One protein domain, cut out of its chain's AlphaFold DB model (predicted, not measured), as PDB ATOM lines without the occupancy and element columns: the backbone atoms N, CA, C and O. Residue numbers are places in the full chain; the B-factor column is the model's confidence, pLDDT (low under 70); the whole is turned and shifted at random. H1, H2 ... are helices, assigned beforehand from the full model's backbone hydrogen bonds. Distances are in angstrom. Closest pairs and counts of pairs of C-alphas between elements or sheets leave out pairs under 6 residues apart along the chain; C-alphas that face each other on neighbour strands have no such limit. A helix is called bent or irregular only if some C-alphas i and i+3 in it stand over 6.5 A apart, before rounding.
ATOM      1  N   THR A 297     -48.569   3.011 -52.468       84.88
ATOM      2  CA  THR A 297     -48.063   4.366 -52.204       84.88
ATOM      3  C   THR A 297     -47.136   4.923 -53.289       84.88
ATOM      4  O   THR A 297     -46.929   6.133 -53.312       84.88
ATOM      5  N   ALA A 298     -46.611   4.116 -54.219       87.69
ATOM      6  CA  ALA A 298     -45.795   4.594 -55.342       87.69
ATOM      7  C   ALA A 298     -46.575   5.541 -56.271       87.69
ATOM      8  O   ALA A 298     -46.016   6.522 -56.760       87.69
ATOM      9  N   VAL A 299     -47.876   5.288 -56.471       85.19
ATOM     10  CA  VAL A 299     -48.774   6.172 -57.238       85.19
ATOM     11  C   VAL A 299     -48.894   7.524 -56.545       85.19
ATOM     12  O   VAL A 299     -48.689   8.569 -57.161       85.19
ATOM     13  N   GLU A 300     -49.184   7.508 -55.244       84.56
ATOM     14  CA  GLU A 300     -49.344   8.716 -54.436       84.56
ATOM     15  C   GLU A 300     -48.041   9.510 -54.320       84.56
ATOM     16  O   GLU A 300     -48.052  10.737 -54.422       84.56
ATOM     17  N   PHE A 301     -46.913   8.816 -54.160       88.31
ATOM     18  CA  PHE A 301     -45.573   9.389 -54.166       88.31
ATOM     19  C   PHE A 301     -45.280  10.087 -55.496       88.31
ATOM     20  O   PHE A 301     -44.929  11.266 -55.499       88.31
ATOM     21  N   TYR A 302     -45.458   9.389 -56.624       88.06
ATOM     22  CA  TYR A 302     -45.156   9.932 -57.948       88.06
ATOM     23  C   TYR A 302     -46.047  11.137 -58.271       88.06
ATOM     24  O   TYR A 302     -45.539  12.167 -58.708       88.06
ATOM     25  N   LEU A 303     -47.348  11.072 -57.971       82.31
ATOM     26  CA  LEU A 303     -48.263  12.206 -58.146       82.31
ATOM     27  C   LEU A 303     -47.920  13.385 -57.221       82.31
ATOM     28  O   LEU A 303     -47.915  14.530 -57.667       82.31
ATOM     29  N   SER A 304     -47.553  13.127 -55.962       81.38
ATOM     30  CA  SER A 304     -47.092  14.170 -55.029       81.38
ATOM     31  C   SER A 304     -45.791  14.831 -55.498       81.38
ATOM     32  O   SER A 304     -45.610  16.042 -55.338       81.38
ATOM     33  N   LEU A 305     -44.882  14.050 -56.086       84.19
ATOM     34  CA  LEU A 305     -43.627  14.524 -56.657       84.19
ATOM     35  C   LEU A 305     -43.881  15.375 -57.909       84.19
ATOM     36  O   LEU A 305     -43.424  16.517 -57.955       84.19
ATOM     37  N   VAL A 306     -44.661  14.866 -58.867       81.56
ATOM     38  CA  VAL A 306     -45.083  15.577 -60.087       81.56
ATOM     39  C   VAL A 306     -45.776  16.894 -59.738       81.56
ATOM     40  O   VAL A 306     -45.379  17.943 -60.244       81.56
ATOM     41  N   ASN A 307     -46.722  16.888 -58.797       74.31
ATOM     42  CA  ASN A 307     -47.402  18.106 -58.350       74.31
ATOM     43  C   ASN A 307     -46.461  19.128 -57.742       74.31
ATOM     44  O   ASN A 307     -46.595  20.316 -58.017       74.31
ATOM     45  N   ARG A 308     -45.492  18.702 -56.931       77.38
ATOM     46  CA  ARG A 308     -44.515  19.630 -56.357       77.38
ATOM     47  C   ARG A 308     -43.514  20.147 -57.369       77.38
ATOM     48  O   ARG A 308     -43.075  21.285 -57.233       77.38
ATOM     49  N   VAL A 309     -43.163  19.343 -58.369       78.00
ATOM     50  CA  VAL A 309     -42.382  19.809 -59.513       78.00
ATOM     51  C   VAL A 309     -43.180  20.866 -60.276       78.00
ATOM     52  O   VAL A 309     -42.654  21.953 -60.481       78.00
ATOM     53  N   HIS A 310     -44.457  20.633 -60.591       69.62
ATOM     54  CA  HIS A 310     -45.315  21.644 -61.220       69.62
ATOM     55  C   HIS A 310     -45.524  22.889 -60.345       69.62
ATOM     56  O   HIS A 310     -45.414  23.999 -60.848       69.62
ATOM     57  N   ALA A 311     -45.751  22.748 -59.039       66.19
ATOM     58  CA  ALA A 311     -45.940  23.884 -58.137       66.19
ATOM     59  C   ALA A 311     -44.666  24.735 -57.979       66.19
ATOM     60  O   ALA A 311     -44.757  25.956 -57.912       66.19
ATOM     61  N   ARG A 312     -43.475  24.110 -57.946       70.25
ATOM     62  CA  ARG A 312     -42.182  24.808 -57.777       70.25
ATOM     63  C   ARG A 312     -41.494  25.226 -59.080       70.25
ATOM     64  O   ARG A 312     -40.617  26.076 -59.023       70.25
ATOM     65  N   ALA A 313     -41.827  24.622 -60.222       64.31
ATOM     66  CA  ALA A 313     -41.250  24.949 -61.535       64.31
ATOM     67  C   ALA A 313     -42.273  25.540 -62.528       64.31
ATOM     68  O   ALA A 313     -41.905  25.928 -63.638       64.31
ATOM     69  N   GLY A 314     -43.545  25.625 -62.130       60.00
ATOM     70  CA  GLY A 314     -44.653  26.169 -62.912       60.00
ATOM     71  C   GLY A 314     -45.034  25.343 -64.152       60.00
ATOM     72  O   GLY A 314     -44.489  24.263 -64.407       60.00
ATOM     73  N   PRO A 315     -45.936  25.881 -64.993       50.50
ATOM     74  CA  PRO A 315     -46.223  25.335 -66.326       50.50
ATOM     75  C   PRO A 315     -45.033  25.449 -67.305       50.50
ATOM     76  O   PRO A 315     -45.041  24.831 -68.368       50.50
ATOM     77  N   LEU A 316     -43.971  26.180 -66.940       49.06
ATOM     78  CA  LEU A 316     -42.776  26.452 -67.758       49.06
ATOM     79  C   LEU A 316     -41.930  25.217 -68.085       49.06
ATOM     80  O   LEU A 316     -40.990  25.300 -68.874       49.06
ATOM     81  N   ILE A 317     -42.253  24.063 -67.501       50.03
ATOM     82  CA  ILE A 317     -41.601  22.787 -67.796       50.03
ATOM     83  C   ILE A 317     -41.619  22.471 -69.302       50.03
ATOM     84  O   ILE A 317     -40.664  21.851 -69.775       50.03
ATOM     85  N   ALA A 318     -42.645  22.928 -70.032       42.31
ATOM     86  CA  ALA A 318     -42.863  22.633 -71.449       42.31
ATOM     87  C   ALA A 318     -42.292  23.662 -72.456       42.31
ATOM     88  O   ALA A 318     -42.239  23.346 -73.638       42.31
ATOM     89  N   GLU A 319     -41.881  24.869 -72.042       42.06
ATOM     90  CA  GLU A 319     -41.634  25.990 -72.985       42.06
ATOM     91  C   GLU A 319     -40.170  26.482 -73.083       42.06
ATOM     92  O   GLU A 319     -39.909  27.453 -73.793       42.06
ATOM     93  N   ALA A 320     -39.212  25.906 -72.345       41.47
ATOM     94  CA  ALA A 320     -38.052  26.690 -71.894       41.47
ATOM     95  C   ALA A 320     -36.645  26.204 -72.325       41.47
ATOM     96  O   ALA A 320     -36.309  25.029 -72.194       41.47
ATOM     97  N   ALA A 321     -35.821  27.166 -72.767       48.06
ATOM     98  CA  ALA A 321     -34.456  27.026 -73.298       48.06
ATOM     99  C   ALA A 321     -33.348  26.752 -72.243       48.06
ATOM    100  O   ALA A 321     -33.620  26.684 -71.043       48.06
ATOM    101  N   GLU A 322     -32.089  26.647 -72.712       44.00
ATOM    102  CA  GLU A 322     -30.852  26.160 -72.046       44.00
ATOM    103  C   GLU A 322     -30.597  26.500 -70.553       44.00
ATOM    104  O   GLU A 322     -29.789  25.829 -69.918       44.00
ATOM    105  N   GLY A 323     -31.227  27.520 -69.962       51.41
ATOM    106  CA  GLY A 323     -31.064  27.856 -68.536       51.41
ATOM    107  C   GLY A 323     -31.993  27.094 -67.575       51.41
ATOM    108  O   GLY A 323     -31.744  27.043 -66.369       51.41
ATOM    109  N   PHE A 324     -33.082  26.503 -68.077       62.44
ATOM    110  CA  PHE A 324     -34.159  25.963 -67.236       62.44
ATOM    111  C   PHE A 324     -33.915  24.552 -66.698       62.44
ATOM    112  O   PHE A 324     -34.523  24.160 -65.698       62.44
ATOM    113  N   SER A 325     -33.010  23.792 -67.308       66.06
ATOM    114  CA  SER A 325     -32.566  22.494 -66.795       66.06
ATOM    115  C   SER A 325     -31.982  22.610 -65.392       66.06
ATOM    116  O   SER A 325     -32.404  21.880 -64.507       66.06
ATOM    117  N   LEU A 326     -31.109  23.584 -65.132       69.31
ATOM    118  CA  LEU A 326     -30.517  23.798 -63.807       69.31
ATOM    119  C   LEU A 326     -31.568  24.133 -62.732       69.31
ATOM    120  O   LEU A 326     -31.439  23.680 -61.591       69.31
ATOM    121  N   VAL A 327     -32.643  24.854 -63.088       71.75
ATOM    122  CA  VAL A 327     -33.803  25.073 -62.199       71.75
ATOM    123  C   VAL A 327     -34.509  23.747 -61.920       71.75
ATOM    124  O   VAL A 327     -34.672  23.381 -60.754       71.75
ATOM    125  N   LYS A 328     -34.863  22.988 -62.970       75.62
ATOM    126  CA  LYS A 328     -35.482  21.657 -62.849       75.62
ATOM    127  C   LYS A 328     -34.624  20.734 -61.970       75.62
ATOM    128  O   LYS A 328     -35.147  20.165 -61.018       75.62
ATOM    129  N   ALA A 329     -33.308  20.671 -62.192       82.19
ATOM    130  CA  ALA A 329     -32.356  19.895 -61.391       82.19
ATOM    131  C   ALA A 329     -32.393  20.287 -59.919       82.19
ATOM    132  O   ALA A 329     -32.440  19.427 -59.046       82.19
ATOM    133  N   ARG A 330     -32.344  21.592 -59.631       82.12
ATOM    134  CA  ARG A 330     -32.313  22.131 -58.269       82.12
ATOM    135  C   ARG A 330     -33.612  21.824 -57.530       82.12
ATOM    136  O   ARG A 330     -33.554  21.386 -56.380       82.12
ATOM    137  N   VAL A 331     -34.756  21.987 -58.198       83.69
ATOM    138  CA  VAL A 331     -36.078  21.616 -57.678       83.69
ATOM    139  C   VAL A 331     -36.151  20.107 -57.429       83.69
ATOM    140  O   VAL A 331     -36.470  19.708 -56.313       83.69
ATOM    141  N   LEU A 332     -35.779  19.270 -58.401       87.81
ATOM    142  CA  LEU A 332     -35.798  17.806 -58.287       87.81
ATOM    143  C   LEU A 332     -34.825  17.282 -57.219       87.81
ATOM    144  O   LEU A 332     -35.225  16.484 -56.387       87.81
ATOM    145  N   THR A 333     -33.588  17.783 -57.164       87.56
ATOM    146  CA  THR A 333     -32.591  17.475 -56.113       87.56
ATOM    147  C   THR A 333     -33.145  17.824 -54.730       87.56
ATOM    148  O   THR A 333     -33.001  17.053 -53.779       87.56
ATOM    149  N   ARG A 334     -33.778  18.998 -54.592       87.88
ATOM    150  CA  ARG A 334     -34.393  19.431 -53.333       87.88
ATOM    151  C   ARG A 334     -35.576  18.539 -52.962       87.88
ATOM    152  O   ARG A 334     -35.662  18.130 -51.811       87.88
ATOM    153  N   LEU A 335     -36.442  18.207 -53.918       86.69
ATOM    154  CA  LEU A 335     -37.588  17.328 -53.701       86.69
ATOM    155  C   LEU A 335     -37.153  15.899 -53.369       86.69
ATOM    156  O   LEU A 335     -37.626  15.371 -52.375       86.69
ATOM    157  N   ALA A 336     -36.190  15.318 -54.085       89.38
ATOM    158  CA  ALA A 336     -35.591  14.024 -53.757       89.38
ATOM    159  C   ALA A 336     -35.051  14.013 -52.317       89.38
ATOM    160  O   ALA A 336     -35.383  13.129 -51.538       89.38
ATOM    161  N   ARG A 337     -34.316  15.054 -51.902       88.69
ATOM    162  CA  ARG A 337     -33.862  15.204 -50.504       88.69
ATOM    163  C   ARG A 337     -34.997  15.415 -49.499       88.69
ATOM    164  O   ARG A 337     -34.796  15.121 -48.330       88.69
ATOM    165  N   GLU A 338     -36.136  15.976 -49.890       87.06
ATOM    166  CA  GLU A 338     -37.291  16.187 -49.004       87.06
ATOM    167  C   GLU A 338     -38.172  14.928 -48.887       87.06
ATOM    168  O   GLU A 338     -38.729  14.691 -47.817       87.06
ATOM    169  N   PHE A 339     -38.266  14.126 -49.951       85.19
ATOM    170  CA  PHE A 339     -39.107  12.929 -50.065       85.19
ATOM    171  C   PHE A 339     -38.400  11.616 -49.689       85.19
ATOM    172  O   PHE A 339     -39.053  10.727 -49.161       85.19
ATOM    173  N   LEU A 340     -37.090  11.487 -49.939       88.75
ATOM    174  CA  LEU A 340     -36.287  10.293 -49.614       88.75
ATOM    175  C   LEU A 340     -35.662  10.357 -48.202       88.75
ATOM    176  O   LEU A 340     -34.751   9.602 -47.875       88.75
ATOM    177  N   ARG A 341     -36.108  11.298 -47.359       85.62
ATOM    178  CA  ARG A 341     -35.727  11.379 -45.938       85.62
ATOM    179  C   ARG A 341     -36.669  10.536 -45.078       85.62
ATOM    180  O   ARG A 341     -37.736  10.133 -45.519       85.62
ATOM    181  N   GLY A 342     -36.273  10.319 -43.823       79.94
ATOM    182  CA  GLY A 342     -37.157   9.742 -42.806       79.94
ATOM    183  C   GLY A 342     -37.432   8.245 -42.963       79.94
ATOM    184  O   GLY A 342     -38.474   7.785 -42.500       79.94
ATOM    185  N   SER A 343     -36.520   7.503 -43.597       87.44
ATOM    186  CA  SER A 343     -36.571   6.043 -43.688       87.44
ATOM    187  C   SER A 343     -36.548   5.369 -42.308       87.44
ATOM    188  O   SER A 343     -36.073   5.938 -41.322       87.44
ATOM    189  N   PHE A 344     -37.096   4.156 -42.236       91.81
ATOM    190  CA  PHE A 344     -37.088   3.315 -41.035       91.81
ATOM    191  C   PHE A 344     -35.822   2.452 -40.986       91.81
ATOM    192  O   PHE A 344     -35.197   2.326 -39.934       91.81
ATOM    193  N   ALA A 345     -35.411   1.917 -42.137       93.62
ATOM    194  CA  ALA A 345     -34.091   1.348 -42.339       93.62
ATOM    195  C   ALA A 345     -33.039   2.464 -42.543       93.62
ATOM    196  O   ALA A 345     -33.384   3.597 -42.907       93.62
ATOM    197  N   PRO A 346     -31.739   2.175 -42.339       91.88
ATOM    198  CA  PRO A 346     -30.666   3.039 -42.822       91.88
ATOM    199  C   PRO A 346     -30.850   3.351 -44.313       91.88
ATOM    200  O   PRO A 346     -31.234   2.476 -45.088       91.88
ATOM    201  N   ALA A 347     -30.594   4.599 -44.710       88.44
ATOM    202  CA  ALA A 347     -30.719   4.998 -46.106       88.44
ATOM    203  C   ALA A 347     -29.679   4.263 -46.964       88.44
ATOM    204  O   ALA A 347     -28.492   4.270 -46.629       88.44
ATOM    205  N   ARG A 348     -30.126   3.648 -48.060       86.38
ATOM    206  CA  ARG A 348     -29.256   2.915 -48.989       86.38
ATOM    207  C   ARG A 348     -28.382   3.888 -49.798       86.38
ATOM    208  O   ARG A 348     -28.805   5.010 -50.081       86.38
ATOM    209  N   ASP A 349     -27.156   3.495 -50.148       87.56
ATOM    210  CA  ASP A 349     -26.163   4.415 -50.741       87.56
ATOM    211  C   ASP A 349     -26.609   5.000 -52.099       87.56
ATOM    212  O   ASP A 349     -26.352   6.168 -52.392       87.56
ATOM    213  N   ASP A 350     -27.339   4.228 -52.905       86.19
ATOM    214  CA  ASP A 350     -27.960   4.653 -54.168       86.19
ATOM    215  C   ASP A 350     -29.107   5.659 -53.951       86.19
ATOM    216  O   ASP A 350     -29.184   6.697 -54.620       86.19
ATOM    217  N   VAL A 351     -29.958   5.420 -52.951       87.81
ATOM    218  CA  VAL A 351     -31.011   6.349 -52.507       87.81
ATOM    219  C   VAL A 351     -30.393   7.664 -52.012       87.81
ATOM    220  O   VAL A 351     -30.854   8.750 -52.377       87.81
ATOM    221  N   ALA A 352     -29.302   7.587 -51.246       88.88
ATOM    222  CA  ALA A 352     -28.553   8.746 -50.770       88.88
ATOM    223  C   ALA A 352     -27.848   9.514 -51.907       88.88
ATOM    224  O   ALA A 352     -27.788  10.746 -51.861       88.88
ATOM    225  N   ALA A 353     -27.364   8.815 -52.940       90.50
ATOM    226  CA  ALA A 353     -26.725   9.397 -54.122       90.50
ATOM    227  C   ALA A 353     -27.720   9.987 -55.141       90.50
ATOM    228  O   ALA A 353     -27.352  10.877 -55.911       90.50
ATOM    229  N   THR A 354     -28.986   9.555 -55.134       90.75
ATOM    230  CA  THR A 354     -30.031   9.973 -56.093       90.75
ATOM    231  C   THR A 354     -30.132  11.498 -56.306       90.75
ATOM    232  O   THR A 354     -30.207  11.931 -57.459       90.75
ATOM    233  N   PRO A 355     -30.073  12.369 -55.274       89.38
ATOM    234  CA  PRO A 355     -30.106  13.817 -55.483       89.38
ATOM    235  C   PRO A 355     -28.881  14.368 -56.226       89.38
ATOM    236  O   PRO A 355     -28.978  15.395 -56.893       89.38
ATOM    237  N   ASP A 356     -27.723  13.724 -56.098       88.75
ATOM    238  CA  ASP A 356     -26.505  14.132 -56.795       88.75
ATOM    239  C   ASP A 356     -26.423  13.494 -58.197       88.75
ATOM    240  O   ASP A 356     -25.944  14.155 -59.117       88.75
ATOM    241  N   TYR A 357     -27.023  12.314 -58.413       88.75
ATOM    242  CA  TYR A 357     -27.294  11.755 -59.747       88.75
ATOM    243  C   TYR A 357     -28.197  12.681 -60.582       88.75
ATOM    244  O   TYR A 357     -27.831  13.066 -61.690       88.75
ATOM    245  N   VAL A 358     -29.315  13.151 -60.017       87.38
ATOM    246  CA  VAL A 358     -30.203  14.141 -60.663       87.38
ATOM    247  C   VAL A 358     -29.474  15.459 -60.969       87.38
ATOM    248  O   VAL A 358     -29.769  16.114 -61.969       87.38
ATOM    249  N   ARG A 359     -28.486  15.856 -60.152       85.44
ATOM    250  CA  ARG A 359     -27.614  16.999 -60.474       85.44
ATOM    251  C   ARG A 359     -26.646  16.674 -61.614       85.44
ATOM    252  O   ARG A 359     -26.432  17.533 -62.457       85.44
ATOM    253  N   ALA A 360     -26.073  15.473 -61.658       85.38
ATOM    254  CA  ALA A 360     -25.170  15.056 -62.729       85.38
ATOM    255  C   ALA A 360     -25.881  15.000 -64.094       85.38
ATOM    256  O   ALA A 360     -25.328  15.490 -65.076       85.38
ATOM    257  N   MET A 361     -27.138  14.536 -64.140       83.19
ATOM    258  CA  MET A 361     -27.991  14.610 -65.342       83.19
ATOM    259  C   MET A 361     -28.130  16.040 -65.893       83.19
ATOM    260  O   MET A 361     -28.286  16.226 -67.091       83.19
ATOM    261  N   ALA A 362     -28.054  17.064 -65.036       77.75
ATOM    262  CA  ALA A 362     -28.134  18.469 -65.440       77.75
ATOM    263  C   ALA A 362     -26.824  19.054 -65.986       77.75
ATOM    264  O   ALA A 362     -26.840  20.135 -66.570       77.75
ATOM    265  N   LEU A 363     -25.695  18.404 -65.694       77.12
ATOM    266  CA  LEU A 363     -24.346  18.928 -65.928       77.12
ATOM    267  C   LEU A 363     -23.598  18.181 -67.037       77.12
ATOM    268  O   LEU A 363     -22.667  18.744 -67.604       77.12
ATOM    269  N   ASN A 364     -23.990  16.936 -67.319       70.31
ATOM    270  CA  ASN A 364     -23.324  16.066 -68.287       70.31
ATOM    271  C   ASN A 364     -23.966  16.078 -69.683       70.31
ATOM    272  O   ASN A 364     -23.402  15.479 -70.592       70.31
ATOM    273  N   ASP A 365     -25.142  16.686 -69.845       64.75
ATOM    274  CA  ASP A 365     -25.858  16.687 -71.120       64.75
ATOM    275  C   ASP A 365     -25.370  17.834 -72.018       64.75
ATOM    276  O   ASP A 365     -25.428  19.002 -71.619       64.75
ATOM    277  N   GLU A 366     -24.886  17.512 -73.222       60.31
ATOM    278  CA  GLU A 366     -24.385  18.498 -74.192       60.31
ATOM    279  C   GLU A 366     -25.509  19.444 -74.651       60.31
ATOM    280  O   GLU A 366     -25.285  20.649 -74.787       60.31
ATOM    281  N   ASP A 367     -26.742  18.928 -74.746       59.12
ATOM    282  CA  ASP A 367     -27.956  19.696 -75.059       59.12
ATOM    283  C   ASP A 367     -28.487  20.497 -73.850       59.12
ATOM    284  O   ASP A 367     -29.476  21.233 -73.948       59.12
ATOM    285  N   LYS A 368     -27.841  20.371 -72.679       63.31
ATOM    286  CA  LYS A 368     -28.196  21.030 -71.407       63.31
ATOM    287  C   LYS A 368     -29.659  20.831 -71.005       63.31
ATOM    288  O   LYS A 368     -30.214  21.683 -70.307       63.31
ATOM    289  N   ALA A 369     -30.307  19.742 -71.413       69.25
ATOM    290  CA  ALA A 369     -31.738  19.520 -71.227       69.25
ATOM    291  C   ALA A 369     -32.003  18.298 -70.337       69.25
ATOM    292  O   ALA A 369     -31.896  17.161 -70.767       69.25
ATOM    293  N   ILE A 370     -32.435  18.515 -69.090       76.62
ATOM    294  CA  ILE A 370     -32.863  17.391 -68.242       76.62
ATOM    295  C   ILE A 370     -34.163  16.809 -68.784       76.62
ATOM    296  O   ILE A 370     -35.204  17.479 -68.736       76.62
ATOM    297  N   ASP A 371     -34.117  15.534 -69.166       82.62
ATOM    298  CA  ASP A 371     -35.304  14.688 -69.225       82.62
ATOM    299  C   ASP A 371     -35.904  14.576 -67.814       82.62
ATOM    300  O   ASP A 371     -35.424  13.859 -66.929       82.62
ATOM    301  N   LEU A 372     -36.967  15.354 -67.602       82.94
ATOM    302  CA  LEU A 372     -37.718  15.380 -66.356       82.94
ATOM    303  C   LEU A 372     -38.329  14.011 -66.046       82.94
ATOM    304  O   LEU A 372     -38.353  13.617 -64.885       82.94
ATOM    305  N   GLU A 373     -38.829  13.292 -67.047       85.25
ATOM    306  CA  GLU A 373     -39.528  12.026 -66.832       85.25
ATOM    307  C   GLU A 373     -38.533  10.930 -66.428       85.25
ATOM    308  O   GLU A 373     -38.824  10.154 -65.520       85.25
ATOM    309  N   LEU A 374     -37.322  10.930 -66.999       86.88
ATOM    310  CA  LEU A 374     -36.228  10.057 -66.561       86.88
ATOM    311  C   LEU A 374     -35.753  10.387 -65.134       86.88
ATOM    312  O   LEU A 374     -35.523   9.480 -64.332       86.88
ATOM    313  N   ALA A 375     -35.650  11.672 -64.778       89.75
ATOM    314  CA  ALA A 375     -35.282  12.085 -63.422       89.75
ATOM    315  C   ALA A 375     -36.373  11.742 -62.383       89.75
ATOM    316  O   ALA A 375     -36.056  11.327 -61.267       89.75
ATOM    317  N   LEU A 376     -37.656  11.863 -62.745       90.06
ATOM    318  CA  LEU A 376     -38.782  11.400 -61.926       90.06
ATOM    319  C   LEU A 376     -38.769   9.871 -61.765       90.06
ATOM    320  O   LEU A 376     -38.980   9.382 -60.656       90.06
ATOM    321  N   GLU A 377     -38.477   9.120 -62.833       89.62
ATOM    322  CA  GLU A 377     -38.331   7.658 -62.793       89.62
ATOM    323  C   GLU A 377     -37.175   7.239 -61.865       89.62
ATOM    324  O   GLU A 377     -37.330   6.313 -61.074       89.62
ATOM    325  N   ALA A 378     -36.040   7.950 -61.885       90.81
ATOM    326  CA  ALA A 378     -34.914   7.708 -60.976       90.81
ATOM    327  C   ALA A 378     -35.255   7.995 -59.499       90.81
ATOM    328  O   ALA A 378     -34.891   7.218 -58.617       90.81
ATOM    329  N   ILE A 379     -36.008   9.062 -59.210       92.94
ATOM    330  CA  ILE A 379     -36.478   9.345 -57.842       92.94
ATOM    331  C   ILE A 379     -37.502   8.289 -57.385       92.94
ATOM    332  O   ILE A 379     -37.488   7.887 -56.222       92.94
ATOM    333  N   LEU A 380     -38.353   7.794 -58.292       92.38
ATOM    334  CA  LEU A 380     -39.277   6.695 -58.006       92.38
ATOM    335  C   LEU A 380     -38.535   5.371 -57.745       92.38
ATOM    336  O   LEU A 380     -38.895   4.676 -56.798       92.38
ATOM    337  N   ARG A 381     -37.471   5.051 -58.505       91.00
ATOM    338  CA  ARG A 381     -36.569   3.910 -58.224       91.00
ATOM    339  C   ARG A 381     -36.060   3.950 -56.788       91.00
ATOM    340  O   ARG A 381     -36.217   2.979 -56.054       91.00
ATOM    341  N   ALA A 382     -35.503   5.091 -56.387       92.94
ATOM    342  CA  ALA A 382     -34.956   5.289 -55.051       92.94
ATOM    343  C   ALA A 382     -36.022   5.162 -53.947       92.94
ATOM    344  O   ALA A 382     -35.765   4.564 -52.905       92.94
ATOM    345  N   PHE A 383     -37.236   5.673 -54.181       93.50
ATOM    346  CA  PHE A 383     -38.349   5.500 -53.246       93.50
ATOM    347  C   PHE A 383     -38.740   4.030 -53.071       93.50
ATOM    348  O   PHE A 383     -38.883   3.585 -51.937       93.50
ATOM    349  N   VAL A 384     -38.889   3.276 -54.165       93.25
ATOM    350  CA  VAL A 384     -39.279   1.856 -54.121       93.25
ATOM    351  C   VAL A 384     -38.202   1.020 -53.429       93.25
ATOM    352  O   VAL A 384     -38.523   0.265 -52.517       93.25
ATOM    353  N   ALA A 385     -36.927   1.228 -53.771       92.06
ATOM    354  CA  ALA A 385     -35.815   0.544 -53.114       92.06
ATOM    355  C   ALA A 385     -35.791   0.808 -51.596       92.06
ATOM    356  O   ALA A 385     -35.696  -0.132 -50.811       92.06
ATOM    357  N   GLN A 386     -35.945   2.065 -51.162       94.38
ATOM    358  CA  GLN A 386     -35.988   2.384 -49.730       94.38
ATOM    359  C   GLN A 386     -37.267   1.886 -49.042       94.38
ATOM    360  O   GLN A 386     -37.227   1.552 -47.861       94.38
ATOM    361  N   TYR A 387     -38.397   1.840 -49.752       94.56
ATOM    362  CA  TYR A 387     -39.651   1.291 -49.242       94.56
ATOM    363  C   TYR A 387     -39.513  -0.204 -48.926       94.56
ATOM    364  O   TYR A 387     -39.971  -0.639 -47.873       94.56
ATOM    365  N   ASP A 388     -38.858  -0.978 -49.796       93.75
ATOM    366  CA  ASP A 388     -38.656  -2.415 -49.583       93.75
ATOM    367  C   ASP A 388     -37.687  -2.693 -48.416       93.75
ATOM    368  O   ASP A 388     -37.963  -3.561 -47.583       93.75
ATOM    369  N   GLU A 389     -36.608  -1.910 -48.280       94.62
ATOM    370  CA  GLU A 389     -35.700  -1.967 -47.118       94.62
ATOM    371  C   GLU A 389     -36.429  -1.590 -45.809       94.62
ATOM    372  O   GLU A 389     -36.308  -2.281 -44.792       94.62
ATOM    373  N   ASP A 390     -37.245  -0.526 -45.832       95.69
ATOM    374  CA  ASP A 390     -38.090  -0.120 -44.703       95.69
ATOM    375  C   ASP A 390     -39.104  -1.219 -44.337       95.69
ATOM    376  O   ASP A 390     -39.328  -1.472 -43.150       95.69
ATOM    377  N   LEU A 391     -39.692  -1.898 -45.331       95.75
ATOM    378  CA  LEU A 391     -40.638  -2.995 -45.136       95.75
ATOM    379  C   LEU A 391     -39.968  -4.221 -44.509       95.75
ATOM    380  O   LEU A 391     -40.521  -4.780 -43.561       95.75
ATOM    381  N   GLU A 392     -38.795  -4.645 -44.981       95.81
ATOM    382  CA  GLU A 392     -38.095  -5.797 -44.397       95.81
ATOM    383  C   GLU A 392     -37.533  -5.498 -43.000       95.81
ATOM    384  O   GLU A 392     -37.630  -6.351 -42.113       95.81
ATOM    385  N   ALA A 393     -37.049  -4.279 -42.738       96.44
ATOM    386  CA  ALA A 393     -36.671  -3.849 -41.390       96.44
ATOM    387  C   ALA A 393     -37.879  -3.810 -40.433       96.44
ATOM    388  O   ALA A 393     -37.789  -4.234 -39.272       96.44
ATOM    389  N   LEU A 394     -39.038  -3.349 -40.915       96.06
ATOM    390  CA  LEU A 394     -40.289  -3.350 -40.159       96.06
ATOM    391  C   LEU A 394     -40.766  -4.782 -39.877       96.06
ATOM    392  O   LEU A 394     -41.106  -5.100 -38.736       96.06
ATOM    393  N   CYS A 395     -40.684  -5.670 -40.873       95.69
ATOM    394  CA  CYS A 395     -40.954  -7.095 -40.710       95.69
ATOM    395  C   CYS A 395     -40.008  -7.721 -39.682       95.69
ATOM    396  O   CYS A 395     -40.476  -8.383 -38.764       95.69
ATOM    397  N   ALA A 396     -38.695  -7.484 -39.752       95.38
ATOM    398  CA  ALA A 396     -37.743  -7.996 -38.763       95.38
ATOM    399  C   ALA A 396     -38.091  -7.548 -37.329       95.38
ATOM    400  O   ALA A 396     -38.068  -8.363 -36.403       95.38
ATOM    401  N   THR A 397     -38.499  -6.286 -37.157       95.31
ATOM    402  CA  THR A 397     -38.962  -5.733 -35.871       95.31
ATOM    403  C   THR A 397     -40.248  -6.417 -35.386       95.31
ATOM    404  O   THR A 397     -40.374  -6.743 -34.203       95.31
ATOM    405  N   TYR A 398     -41.188  -6.695 -36.291       94.38
ATOM    406  CA  TYR A 398     -42.421  -7.431 -36.006       94.38
ATOM    407  C   TYR A 398     -42.144  -8.887 -35.594       94.38
ATOM    408  O   TYR A 398     -42.593  -9.317 -34.528       94.38
ATOM    409  N   ARG A 399     -41.338  -9.629 -36.371       93.19
ATOM    410  CA  ARG A 399     -40.947 -11.022 -36.073       93.19
ATOM    411  C   ARG A 399     -40.281 -11.122 -34.697       93.19
ATOM    412  O   ARG A 399     -40.657 -11.966 -33.884       93.19
ATOM    413  N   ALA A 400     -39.365 -10.198 -34.394       92.25
ATOM    414  CA  ALA A 400     -38.687 -10.110 -33.099       92.25
ATOM    415  C   ALA A 400     -39.631  -9.820 -31.915       92.25
ATOM    416  O   ALA A 400     -39.292 -10.159 -30.781       92.25
ATOM    417  N   SER A 401     -40.796  -9.216 -32.170       91.12
ATOM    418  CA  SER A 401     -41.769  -8.824 -31.143       91.12
ATOM    419  C   SER A 401     -42.863  -9.879 -30.912       91.12
ATOM    420  O   SER A 401     -43.300 -10.040 -29.773       91.12
ATOM    421  N   PHE A 402     -43.278 -10.624 -31.947       88.38
ATOM    422  CA  PHE A 402     -44.416 -11.559 -31.869       88.38
ATOM    423  C   PHE A 402     -44.067 -13.029 -32.134       88.38
ATOM    424  O   PHE A 402     -44.510 -13.897 -31.378       88.38
ATOM    425  N   GLU A 403     -43.271 -13.330 -33.164       80.50
ATOM    426  CA  GLU A 403     -42.985 -14.715 -33.577       80.50
ATOM    427  C   GLU A 403     -42.038 -15.414 -32.595       80.50
ATOM    428  O   GLU A 403     -42.289 -16.543 -32.173       80.50
ATOM    429  N   THR A 404     -40.998 -14.709 -32.141       77.62
ATOM    430  CA  THR A 404     -40.032 -15.200 -31.136       77.62
ATOM    431  C   THR A 404     -40.674 -15.549 -29.789       77.62
ATOM    432  O   THR A 404     -40.110 -16.328 -29.024       77.62
ATOM    433  N   GLN A 405     -41.853 -14.992 -29.494       78.12
ATOM    434  CA  GLN A 405     -42.591 -15.227 -28.250       78.12
ATOM    435  C   GLN A 405     -43.571 -16.410 -28.339       78.12
ATOM    436  O   GLN A 405     -44.280 -16.673 -27.367       78.12
ATOM    437  N   GLY A 406     -43.655 -17.103 -29.483       76.56
ATOM    438  CA  GLY A 406     -44.552 -18.252 -29.675       76.56
ATOM    439  C   GLY A 406     -46.037 -17.917 -29.486       76.56
ATOM    440  O   GLY A 406     -46.818 -18.770 -29.060       76.56
ATOM    441  N   ARG A 407     -46.427 -16.656 -29.723       63.84
ATOM    442  CA  ARG A 407     -47.789 -16.177 -29.464       63.84
ATOM    443  C   ARG A 407     -48.797 -16.685 -30.502       63.84
ATOM    444  O   ARG A 407     -48.463 -17.087 -31.612       63.84
ATOM    445  N   LYS A 408     -50.064 -16.647 -30.079       67.50
ATOM    446  CA  LYS A 408     -51.278 -16.908 -30.870       67.50
ATOM    447  C   LYS A 408     -51.384 -15.979 -32.098       67.50
ATOM    448  O   LYS A 408     -50.648 -14.996 -32.153       67.50
ATOM    449  N   PRO A 409     -52.308 -16.248 -33.052       77.44
ATOM    450  CA  PRO A 409     -52.628 -15.309 -34.133       77.44
ATOM    451  C   PRO A 409     -52.755 -13.877 -33.610       77.44
ATOM    452  O   PRO A 409     -53.470 -13.630 -32.636       77.44
ATOM    453  N   VAL A 410     -52.025 -12.968 -34.257       87.69
ATOM    454  CA  VAL A 410     -51.856 -11.582 -33.815       87.69
ATOM    455  C   VAL A 410     -53.201 -10.876 -33.785       87.69
ATOM    456  O   VAL A 410     -53.962 -10.918 -34.751       87.69
ATOM    457  N   THR A 411     -53.499 -10.248 -32.651       92.31
ATOM    458  CA  THR A 411     -54.769  -9.564 -32.444       92.31
ATOM    459  C   THR A 411     -54.702  -8.090 -32.857       92.31
ATOM    460  O   THR A 411     -53.628  -7.485 -32.906       92.31
ATOM    461  N   PRO A 412     -55.867  -7.466 -33.088       94.19
ATOM    462  CA  PRO A 412     -56.022  -6.016 -33.104       94.19
ATOM    463  C   PRO A 412     -55.280  -5.241 -31.995       94.19
ATOM    464  O   PRO A 412     -54.705  -4.186 -32.268       94.19
ATOM    465  N   ASP A 413     -55.257  -5.759 -30.763       94.25
ATOM    466  CA  ASP A 413     -54.596  -5.104 -29.627       94.25
ATOM    467  C   ASP A 413     -53.070  -5.273 -29.668       94.25
ATOM    468  O   ASP A 413     -52.336  -4.330 -29.365       94.25
ATOM    469  N   ASP A 414     -52.581  -6.434 -30.122       93.25
ATOM    470  CA  ASP A 414     -51.156  -6.669 -30.385       93.25
ATOM    471  C   ASP A 414     -50.622  -5.692 -31.452       93.25
ATOM    472  O   ASP A 414     -49.549  -5.111 -31.270       93.25
ATOM    473  N   LEU A 415     -51.391  -5.418 -32.518       94.75
ATOM    474  CA  LEU A 415     -51.054  -4.371 -33.494       94.75
ATOM    475  C   LEU A 415     -50.993  -2.984 -32.832       94.75
ATOM    476  O   LEU A 415     -50.076  -2.209 -33.102       94.75
ATOM    477  N   GLY A 416     -51.925  -2.670 -31.927       95.12
ATOM    478  CA  GLY A 416     -51.892  -1.433 -31.142       95.12
ATOM    479  C   GLY A 416     -50.633  -1.298 -30.272       95.12
ATOM    480  O   GLY A 416     -50.066  -0.206 -30.170       95.12
ATOM    481  N   LEU A 417     -50.152  -2.397 -29.684       94.62
ATOM    482  CA  LEU A 417     -48.889  -2.437 -28.938       94.62
ATOM    483  C   LEU A 417     -47.672  -2.277 -29.862       94.62
ATOM    484  O   LEU A 417     -46.775  -1.497 -29.541       94.62
ATOM    485  N   PHE A 418     -47.668  -2.930 -31.028       95.44
ATOM    486  CA  PHE A 418     -46.612  -2.787 -32.035       95.44
ATOM    487  C   PHE A 418     -46.473  -1.339 -32.515       95.44
ATOM    488  O   PHE A 418     -45.379  -0.778 -32.520       95.44
ATOM    489  N   LEU A 419     -47.593  -0.683 -32.831       96.25
ATOM    490  CA  LEU A 419     -47.607   0.726 -33.226       96.25
ATOM    491  C   LEU A 419     -47.007   1.630 -32.137       96.25
ATOM    492  O   LEU A 419     -46.246   2.542 -32.457       96.25
ATOM    493  N   ARG A 420     -47.275   1.357 -30.850       95.94
ATOM    494  CA  ARG A 420     -46.678   2.104 -29.724       95.94
ATOM    495  C   ARG A 420     -45.175   1.871 -29.573       95.94
ATOM    496  O   ARG A 420     -44.474   2.800 -29.180       95.94
ATOM    497  N   GLN A 421     -44.688   0.670 -29.879       95.62
ATOM    498  CA  GLN A 421     -43.259   0.340 -29.890       95.62
ATOM    499  C   GLN A 421     -42.519   1.058 -31.030       95.62
ATOM    500  O   GLN A 421     -41.397   1.517 -30.835       95.62
ATOM    501  N   LEU A 422     -43.156   1.190 -32.197       95.00
ATOM    502  CA  LEU A 422     -42.615   1.904 -33.356       95.00
ATOM    503  C   LEU A 422     -42.633   3.431 -33.179       95.00
ATOM    504  O   LEU A 422     -41.659   4.109 -33.498       95.00
ATOM    505  N   ASN A 423     -43.755   3.987 -32.713       94.19
ATOM    506  CA  ASN A 423     -43.908   5.413 -32.440       94.19
ATOM    507  C   ASN A 423     -45.038   5.650 -31.421       94.19
ATOM    508  O   ASN A 423     -46.218   5.704 -31.774       94.19
ATOM    509  N   SER A 424     -44.674   5.809 -30.148       94.81
ATOM    510  CA  SER A 424     -45.622   5.972 -29.037       94.81
ATOM    511  C   SER A 424     -46.525   7.203 -29.176       94.81
ATOM    512  O   SER A 424     -47.724   7.107 -28.915       94.81
ATOM    513  N   GLU A 425     -45.980   8.330 -29.640       93.06
ATOM    514  CA  GLU A 425     -46.711   9.584 -29.849       93.06
ATOM    515  C   GLU A 425     -47.800   9.411 -30.917       93.06
ATOM    516  O   GLU A 425     -48.989   9.547 -30.615       93.06
ATOM    517  N   LYS A 426     -47.428   8.999 -32.138       90.25
ATOM    518  CA  LYS A 426     -48.387   8.748 -33.226       90.25
ATOM    519  C   LYS A 426     -49.402   7.666 -32.864       90.25
ATOM    520  O   LYS A 426     -50.573   7.812 -33.200       90.25
ATOM    521  N   ALA A 427     -48.984   6.594 -32.187       92.44
ATOM    522  CA  ALA A 427     -49.891   5.528 -31.765       92.44
ATOM    523  C   ALA A 427     -50.905   5.998 -30.714       92.44
ATOM    524  O   ALA A 427     -52.034   5.517 -30.709       92.44
ATOM    525  N   SER A 428     -50.527   6.934 -29.836       91.25
ATOM    526  CA  SER A 428     -51.449   7.516 -28.851       91.25
ATOM    527  C   SER A 428     -52.506   8.428 -29.486       91.25
ATOM    528  O   SER A 428     -53.633   8.484 -29.001       91.25
ATOM    529  N   ALA A 429     -52.165   9.084 -30.601       90.88
ATOM    530  CA  ALA A 429     -53.084   9.905 -31.388       90.88
ATOM    531  C   ALA A 429     -53.959   9.091 -32.363       90.88
ATOM    532  O   ALA A 429     -54.935   9.619 -32.898       90.88
ATOM    533  N   LEU A 430     -53.626   7.819 -32.624       89.06
ATOM    534  CA  LEU A 430     -54.350   6.981 -33.578       89.06
ATOM    535  C   LEU A 430     -55.632   6.419 -32.929       89.06
ATOM    536  O   LEU A 430     -55.544   5.660 -31.961       89.06
ATOM    537  N   PRO A 431     -56.836   6.736 -33.437       90.44
ATOM    538  CA  PRO A 431     -58.066   6.244 -32.829       90.44
ATOM    539  C   PRO A 431     -58.232   4.730 -33.075       90.44
ATOM    540  O   PRO A 431     -57.848   4.243 -34.144       90.44
ATOM    541  N   PRO A 432     -58.865   3.967 -32.157       90.69
ATOM    542  CA  PRO A 432     -58.924   2.501 -32.245       90.69
ATOM    543  C   PRO A 432     -59.488   1.963 -33.566       90.69
ATOM    544  O   PRO A 432     -58.981   0.982 -34.105       90.69
ATOM    545  N   HIS A 433     -60.478   2.644 -34.153       91.00
ATOM    546  CA  HIS A 433     -61.057   2.253 -35.441       91.00
ATOM    547  C   HIS A 433     -60.048   2.301 -36.606       91.00
ATOM    548  O   HIS A 433     -60.208   1.558 -37.570       91.00
ATOM    549  N   ARG A 434     -58.990   3.126 -36.532       90.06
ATOM    550  CA  ARG A 434     -57.909   3.130 -37.533       90.06
ATOM    551  C   ARG A 434     -56.970   1.942 -37.358       90.06
ATOM    552  O   ARG A 434     -56.582   1.363 -38.363       90.06
ATOM    553  N   VAL A 435     -56.695   1.508 -36.124       93.75
ATOM    554  CA  VAL A 435     -55.980   0.241 -35.878       93.75
ATOM    555  C   VAL A 435     -56.782  -0.932 -36.456       93.75
ATOM    556  O   VAL A 435     -56.219  -1.773 -37.152       93.75
ATOM    557  N   MET A 436     -58.112  -0.943 -36.269       93.81
ATOM    558  CA  MET A 436     -58.984  -1.972 -36.861       93.81
ATOM    559  C   MET A 436     -58.988  -1.918 -38.390       93.81
ATOM    560  O   MET A 436     -59.002  -2.966 -39.032       93.81
ATOM    561  N   ALA A 437     -58.971  -0.719 -38.981       90.94
ATOM    562  CA  ALA A 437     -58.911  -0.548 -40.430       90.94
ATOM    563  C   ALA A 437     -57.615  -1.142 -41.008       90.94
ATOM    564  O   ALA A 437     -57.705  -1.973 -41.906       90.94
ATOM    565  N   LEU A 438     -56.449  -0.811 -40.435       92.88
ATOM    566  CA  LEU A 438     -55.150  -1.366 -40.849       92.88
ATOM    567  C   LEU A 438     -55.102  -2.894 -40.699       92.88
ATOM    568  O   LEU A 438     -54.644  -3.593 -41.600       92.88
ATOM    569  N   PHE A 439     -55.626  -3.424 -39.590       94.50
ATOM    570  CA  PHE A 439     -55.713  -4.869 -39.370       94.50
ATOM    571  C   PHE A 439     -56.629  -5.558 -40.396       94.50
ATOM    572  O   PHE A 439     -56.301  -6.617 -40.924       94.50
ATOM    573  N   THR A 440     -57.771  -4.941 -40.713       93.19
ATOM    574  CA  THR A 440     -58.735  -5.465 -41.695       93.19
ATOM    575  C   THR A 440     -58.182  -5.394 -43.119       93.19
ATOM    576  O   THR A 440     -58.411  -6.307 -43.905       93.19
ATOM    577  N   GLU A 441     -57.451  -4.334 -43.460       91.38
ATOM    578  CA  GLU A 441     -56.766  -4.168 -44.743       91.38
ATOM    579  C   GLU A 441     -55.701  -5.255 -44.938       91.38
ATOM    580  O   GLU A 441     -55.765  -6.000 -45.916       91.38
ATOM    581  N   ALA A 442     -54.815  -5.436 -43.955       92.81
ATOM    582  CA  ALA A 442     -53.819  -6.503 -43.956       92.81
ATOM    583  C   ALA A 442     -54.453  -7.905 -44.011       92.81
ATOM    584  O   ALA A 442     -54.001  -8.759 -44.770       92.81
ATOM    585  N   GLY A 443     -55.537  -8.138 -43.262       93.12
ATOM    586  CA  GLY A 443     -56.275  -9.403 -43.282       93.12
ATOM    587  C   GLY A 443     -56.945  -9.707 -44.626       93.12
ATOM    588  O   GLY A 443     -57.011 -10.867 -45.026       93.12
ATOM    589  N   ARG A 444     -57.405  -8.684 -45.361       91.50
ATOM    590  CA  ARG A 444     -57.895  -8.847 -46.741       91.50
ATOM    591  C   ARG A 444     -56.754  -9.149 -47.709       91.50
ATOM    592  O   ARG A 444     -56.913 -10.038 -48.537       91.50
ATOM    593  N   ALA A 445     -55.630  -8.440 -47.595       89.25
ATOM    594  CA  ALA A 445     -54.462  -8.624 -48.458       89.25
ATOM    595  C   ALA A 445     -53.811 -10.008 -48.282       89.25
ATOM    596  O   ALA A 445     -53.468 -10.653 -49.268       89.25
ATOM    597  N   ALA A 446     -53.712 -10.499 -47.042       91.44
ATOM    598  CA  ALA A 446     -53.168 -11.822 -46.728       91.44
ATOM    599  C   ALA A 446     -54.094 -12.982 -47.152       91.44
ATOM    600  O   ALA A 446     -53.642 -14.118 -47.290       91.44
ATOM    601  N   GLY A 447     -55.387 -12.710 -47.353       91.06
ATOM    602  CA  GLY A 447     -56.383 -13.709 -47.725       91.06
ATOM    603  C   GLY A 447     -56.756 -14.692 -46.598       91.06
ATOM    604  O   GLY A 447     -56.232 -14.636 -45.480       91.06
ATOM    605  N   PRO A 448     -57.704 -15.610 -46.863       86.69
ATOM    606  CA  PRO A 448     -58.175 -16.568 -45.868       86.69
ATOM    607  C   PRO A 448     -57.067 -17.560 -45.484       86.69
ATOM    608  O   PRO A 448     -56.665 -18.399 -46.283       86.69
ATOM    609  N   GLY A 449     -56.602 -17.479 -44.234       79.75
ATOM    610  CA  GLY A 449     -55.546 -18.349 -43.704       79.75
ATOM    611  C   GLY A 449     -54.118 -17.927 -44.069       79.75
ATOM    612  O   GLY A 449     -53.205 -18.731 -43.899       79.75
ATOM    613  N   GLY A 450     -53.914 -16.697 -44.557       75.69
ATOM    614  CA  GLY A 450     -52.605 -16.205 -44.986       75.69
ATOM    615  C   GLY A 450     -51.523 -16.298 -43.907       75.69
ATOM    616  O   GLY A 450     -51.585 -15.608 -42.887       75.69
ATOM    617  N   THR A 451     -50.487 -17.096 -44.177       80.31
ATOM    618  CA  THR A 451     -49.241 -17.166 -43.388       80.31
ATOM    619  C   THR A 451     -48.529 -15.817 -43.302       80.31
ATOM    620  O   THR A 451     -47.823 -15.539 -42.336       80.31
ATOM    621  N   ASP A 452     -48.770 -14.960 -44.289       88.50
ATOM    622  CA  ASP A 452     -48.034 -13.722 -44.523       88.50
ATOM    623  C   ASP A 452     -48.708 -12.504 -43.862       88.50
ATOM    624  O   ASP A 452     -48.287 -11.369 -44.080       88.50
ATOM    625  N   LEU A 453     -49.716 -12.720 -43.000       91.81
ATOM    626  CA  LEU A 453     -50.437 -11.655 -42.285       91.81
ATOM    627  C   LEU A 453     -49.492 -10.664 -41.586       91.81
ATOM    628  O   LEU A 453     -49.749  -9.466 -41.603       91.81
ATOM    629  N   GLY A 454     -48.378 -11.132 -41.013       92.62
ATOM    630  CA  GLY A 454     -47.375 -10.252 -40.403       92.62
ATOM    631  C   GLY A 454     -46.702  -9.300 -41.398       92.62
ATOM    632  O   GLY A 454     -46.482  -8.130 -41.079       92.62
ATOM    633  N   ARG A 455     -46.433  -9.767 -42.623       94.06
ATOM    634  CA  ARG A 455     -45.858  -8.953 -43.703       94.06
ATOM    635  C   ARG A 455     -46.879  -7.955 -44.240       94.06
ATOM    636  O   ARG A 455     -46.542  -6.788 -44.413       94.06
ATOM    637  N   GLU A 456     -48.130  -8.376 -44.423       94.81
ATOM    638  CA  GLU A 456     -49.209  -7.479 -44.856       94.81
ATOM    639  C   GLU A 456     -49.582  -6.444 -43.783       94.81
ATOM    640  O   GLU A 456     -49.878  -5.300 -44.117       94.81
ATOM    641  N   LEU A 457     -49.478  -6.781 -42.490       95.06
ATOM    642  CA  LEU A 457     -49.594  -5.812 -41.395       95.06
ATOM    643  C   LEU A 457     -48.474  -4.770 -41.462       95.06
ATOM    644  O   LEU A 457     -48.752  -3.573 -41.398       95.06
ATOM    645  N   CYS A 458     -47.221  -5.194 -41.655       95.81
ATOM    646  CA  CYS A 458     -46.104  -4.268 -41.851       95.81
ATOM    647  C   CYS A 458     -46.317  -3.385 -43.093       95.81
ATOM    648  O   CYS A 458     -46.133  -2.169 -43.015       95.81
ATOM    649  N   ARG A 459     -46.793  -3.958 -44.207       94.75
ATOM    650  CA  ARG A 459     -47.121  -3.225 -45.436       94.75
ATOM    651  C   ARG A 459     -48.239  -2.201 -45.222       94.75
ATOM    652  O   ARG A 459     -48.081  -1.062 -45.649       94.75
ATOM    653  N   ALA A 460     -49.325  -2.550 -44.530       93.19
ATOM    654  CA  ALA A 460     -50.419  -1.625 -44.216       93.19
ATOM    655  C   ALA A 460     -49.949  -0.473 -43.305       93.19
ATOM    656  O   ALA A 460     -50.237   0.698 -43.561       93.19
ATOM    657  N   VAL A 461     -49.152  -0.778 -42.273       94.12
ATOM    658  CA  VAL A 461     -48.559   0.232 -41.378       94.12
ATOM    659  C   VAL A 461     -47.626   1.177 -42.146       94.12
ATOM    660  O   VAL A 461     -47.719   2.396 -41.973       94.12
ATOM    661  N   LEU A 462     -46.783   0.650 -43.038       93.75
ATOM    662  CA  LEU A 462     -45.901   1.448 -43.889       93.75
ATOM    663  C   LEU A 462     -46.703   2.288 -44.901       93.75
ATOM    664  O   LEU A 462     -46.463   3.488 -45.010       93.75
ATOM    665  N   ASN A 463     -47.704   1.715 -45.576       90.88
ATOM    666  CA  ASN A 463     -48.572   2.427 -46.524       90.88
ATOM    667  C   ASN A 463     -49.353   3.574 -45.872       90.88
ATOM    668  O   ASN A 463     -49.483   4.640 -46.466       90.88
ATOM    669  N   SER A 464     -49.792   3.411 -44.621       88.69
ATOM    670  CA  SER A 464     -50.452   4.481 -43.858       88.69
ATOM    671  C   SER A 464     -49.537   5.666 -43.496       88.69
ATOM    672  O   SER A 464     -49.983   6.636 -42.880       88.69
ATOM    673  N   GLY A 465     -48.242   5.600 -43.834       90.12
ATOM    674  CA  GLY A 465     -47.248   6.614 -43.482       90.12
ATOM    675  C   GLY A 465     -47.049   6.752 -41.968       90.12
ATOM    676  O   GLY A 465     -46.747   7.839 -41.456       90.12
ATOM    677  N   PHE A 466     -47.236   5.656 -41.227       91.25
ATOM    678  CA  PHE A 466     -47.014   5.627 -39.785       91.25
ATOM    679  C   PHE A 466     -45.514   5.721 -39.452       91.25
ATOM    680  O   PHE A 466     -45.114   6.555 -38.635       91.25
ATOM    681  N   VAL A 467     -44.680   4.957 -40.160       92.69
ATOM    682  CA  VAL A 467     -43.206   4.952 -40.088       92.69
ATOM    683  C   VAL A 467     -42.589   4.899 -41.490       92.69
ATOM    684  O   VAL A 467     -43.307   4.697 -42.466       92.69
ATOM    685  N   GLY A 468     -41.278   5.124 -41.577       91.19
ATOM    686  CA  GLY A 468     -40.505   5.008 -42.813       91.19
ATOM    687  C   GLY A 468     -40.718   6.121 -43.835       91.19
ATOM    688  O   GLY A 468     -41.384   7.132 -43.579       91.19
ATOM    689  N   ILE A 469     -40.159   5.910 -45.024       90.38
ATOM    690  CA  ILE A 469     -40.165   6.853 -46.149       90.38
ATOM    691  C   ILE A 469     -41.586   7.303 -46.545       90.38
ATOM    692  O   ILE A 469     -41.830   8.479 -46.828       90.38
ATOM    693  N   SER A 470     -42.571   6.409 -46.434       86.88
ATOM    694  CA  SER A 470     -43.995   6.693 -46.664       86.88
ATOM    695  C   SER A 470     -44.579   7.773 -45.741       86.88
ATOM    696  O   SER A 470     -45.587   8.389 -46.086       86.88
ATOM    697  N   THR A 471     -43.953   8.073 -44.593       85.81
ATOM    698  CA  THR A 471     -44.385   9.179 -43.712       85.81
ATOM    699  C   THR A 471     -44.375  10.531 -44.419       85.81
ATOM    700  O   THR A 471     -45.143  11.419 -44.048       85.81
ATOM    701  N   HIS A 472     -43.532  10.704 -45.439       77.12
ATOM    702  CA  HIS A 472     -43.477  11.923 -46.236       77.12
ATOM    703  C   HIS A 472     -44.655  12.004 -47.223       77.12
ATOM    704  O   HIS A 472     -45.210  13.082 -47.411       77.12
ATOM    705  N   VAL A 473     -45.114  10.877 -47.775       76.56
ATOM    706  CA  VAL A 473     -46.254  10.808 -48.717       76.56
ATOM    707  C   VAL A 473     -47.587  11.191 -48.054       76.56
ATOM    708  O   VAL A 473     -48.467  11.753 -48.710       76.56
ATOM    709  N   THR A 474     -47.731  10.936 -46.748       69.88
ATOM    710  CA  THR A 474     -48.955  11.251 -45.985       69.88
ATOM    711  C   THR A 474     -48.890  12.578 -45.227       69.88
ATOM    712  O   THR A 474     -49.901  13.263 -45.114       69.88
ATOM    713  N   ARG A 475     -47.711  12.999 -44.736       68.00
ATOM    714  CA  ARG A 475     -47.521  14.320 -44.092       68.00
ATOM    715  C   ARG A 475     -47.585  15.492 -45.060       68.00
ATOM    716  O   ARG A 475     -47.706  16.640 -44.640       68.00
ATOM    717  N   HIS A 476     -47.386  15.232 -46.341       62.03
ATOM    718  CA  HIS A 476     -47.486  16.249 -47.363       62.03
ATOM    719  C   HIS A 476     -48.944  16.343 -47.798       62.03
ATOM    720  O   HIS A 476     -49.394  15.535 -48.605       62.03
TER     721      HIS A 476
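Overview. This is residues 297 to 476 of the 755 residues of an uncharacterized protein of Gonium pectorale (UniProt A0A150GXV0). The model is a rod strung along one long helix, H5: one half of H5 packs with H1, H3 and H4 in a bundle of four helices, and the other half has H9 on its side, with H8, H6 and H7 beyond H9 in a smaller group. H10 lies between these two parts, on the first residues of H1, and the small H2 is at the far end of the bundle. The printed part has 180 residues with ten named helices, H1 to H10 in order along the chain, and no named strand, an all-helix domain. It is only just loose, close to compact, with a radius of gyration of the C-alphas of 19.4 A, and its C-alphas span 63 by 31 by 29 A.

Along the chain. H1, residues 297 to 313, begins with C-alpha 297 at (-48.063, 4.366, -52.204) and is 23.6 A long from first to last C-alpha. H2 is residues 315 to 318; it is only just irregular, with C-alphas 315 and 318 6.7 A apart. H3, residues 324 to 339, is 22.1 A long. H4, residues 349 to 361, is 17.9 A long and irregular, with C-alphas 352 and 355 7.1 A apart. H5, residues 372 to 402, is the longest helix, 44.3 A from C-alpha 372 at (-37.718, 15.380, -66.356) to C-alpha 402 at (-44.416, -11.559, -31.869). H6 is residues 412 to 422, 15.6 A long, and H7 is residues 424 to 429. H8, residues 432 to 446, is 21.2 A long, and H9, residues 453 to 463, is 14.8 A long. H10 is residues 470 to 475, with C-alpha 475 at (-47.521, 14.320, -44.092).

Arrangement. H1, H3, H4 and H5 form an up-and-down bundle, in which each runs against the one before it. H1 touches H3 at a steep tilt of 41 degrees, opposite ways; their closest C-alphas, of Ala 313 and Lys 328, are 6.8 A apart. H2 is close to H3 but not clearly touching, the closest C-alphas being those of Ile 317 and Lys 328, 7.9 A apart. H3 and H4 form a helical hairpin at a shallow tilt of 13 degrees, with the C-alphas of Thr 333 and Pro 355 closest at 4.5 A. H4 and H5 form another, at 8 degrees, with those of Val 351 and Ala 382 closest at 4.8 A. H5 is the hub, touching H1, H3, H4 and H9. It touches H1 with residues 376 to 384 alone, and the C-alphas of Tyr 302 and Leu 380 are closest at 6.7 A. It touches H9 with residues 391 to 399 alone, at a steep tilt of 44 degrees, with the C-alphas of Cys 395 and Cys 458 closest at 6.0 A. H6 touches H7, with the C-alphas of Arg 420 and Ala 427 closest at 5.1 A. H6 also touches H8, about perpendicular at 79 degrees, with those of Pro 412 and Met 436 closest at 6.3 A. H8 touches H9 at a steep tilt of 58 degrees, with those of Ala 442 and Glu 456 closest at 4.8 A. H9 and H10 touch only at the corner, and only just, with 3 pairs of C-alphas within 8 A, the closest being those of Leu 462 and Ser 470 at 6.2 A. H10 touches residues 297 to 304 of H1 alone, with the C-alphas of Phe 301 and Val 473 closest at 5.7 A. H1 and H8 are apart, as are H4 and H6. Every O i to N i+4 pair is within hydrogen-bond range in H1, H3 and H5 to H10; H4 has 7 of 9, and H2 is too short for such a pair.

Size, cuts and confidence. The two C-alphas farthest apart, of Ala 321 and Gly 406, are 63.7 A apart. The printed part has no cut and no long link. The mean pLDDT of the printed part is 84.3; it is under 70 at residues 310 to 311, 313 to 326, 365 to 369, 407 to 408 and 474 to 476.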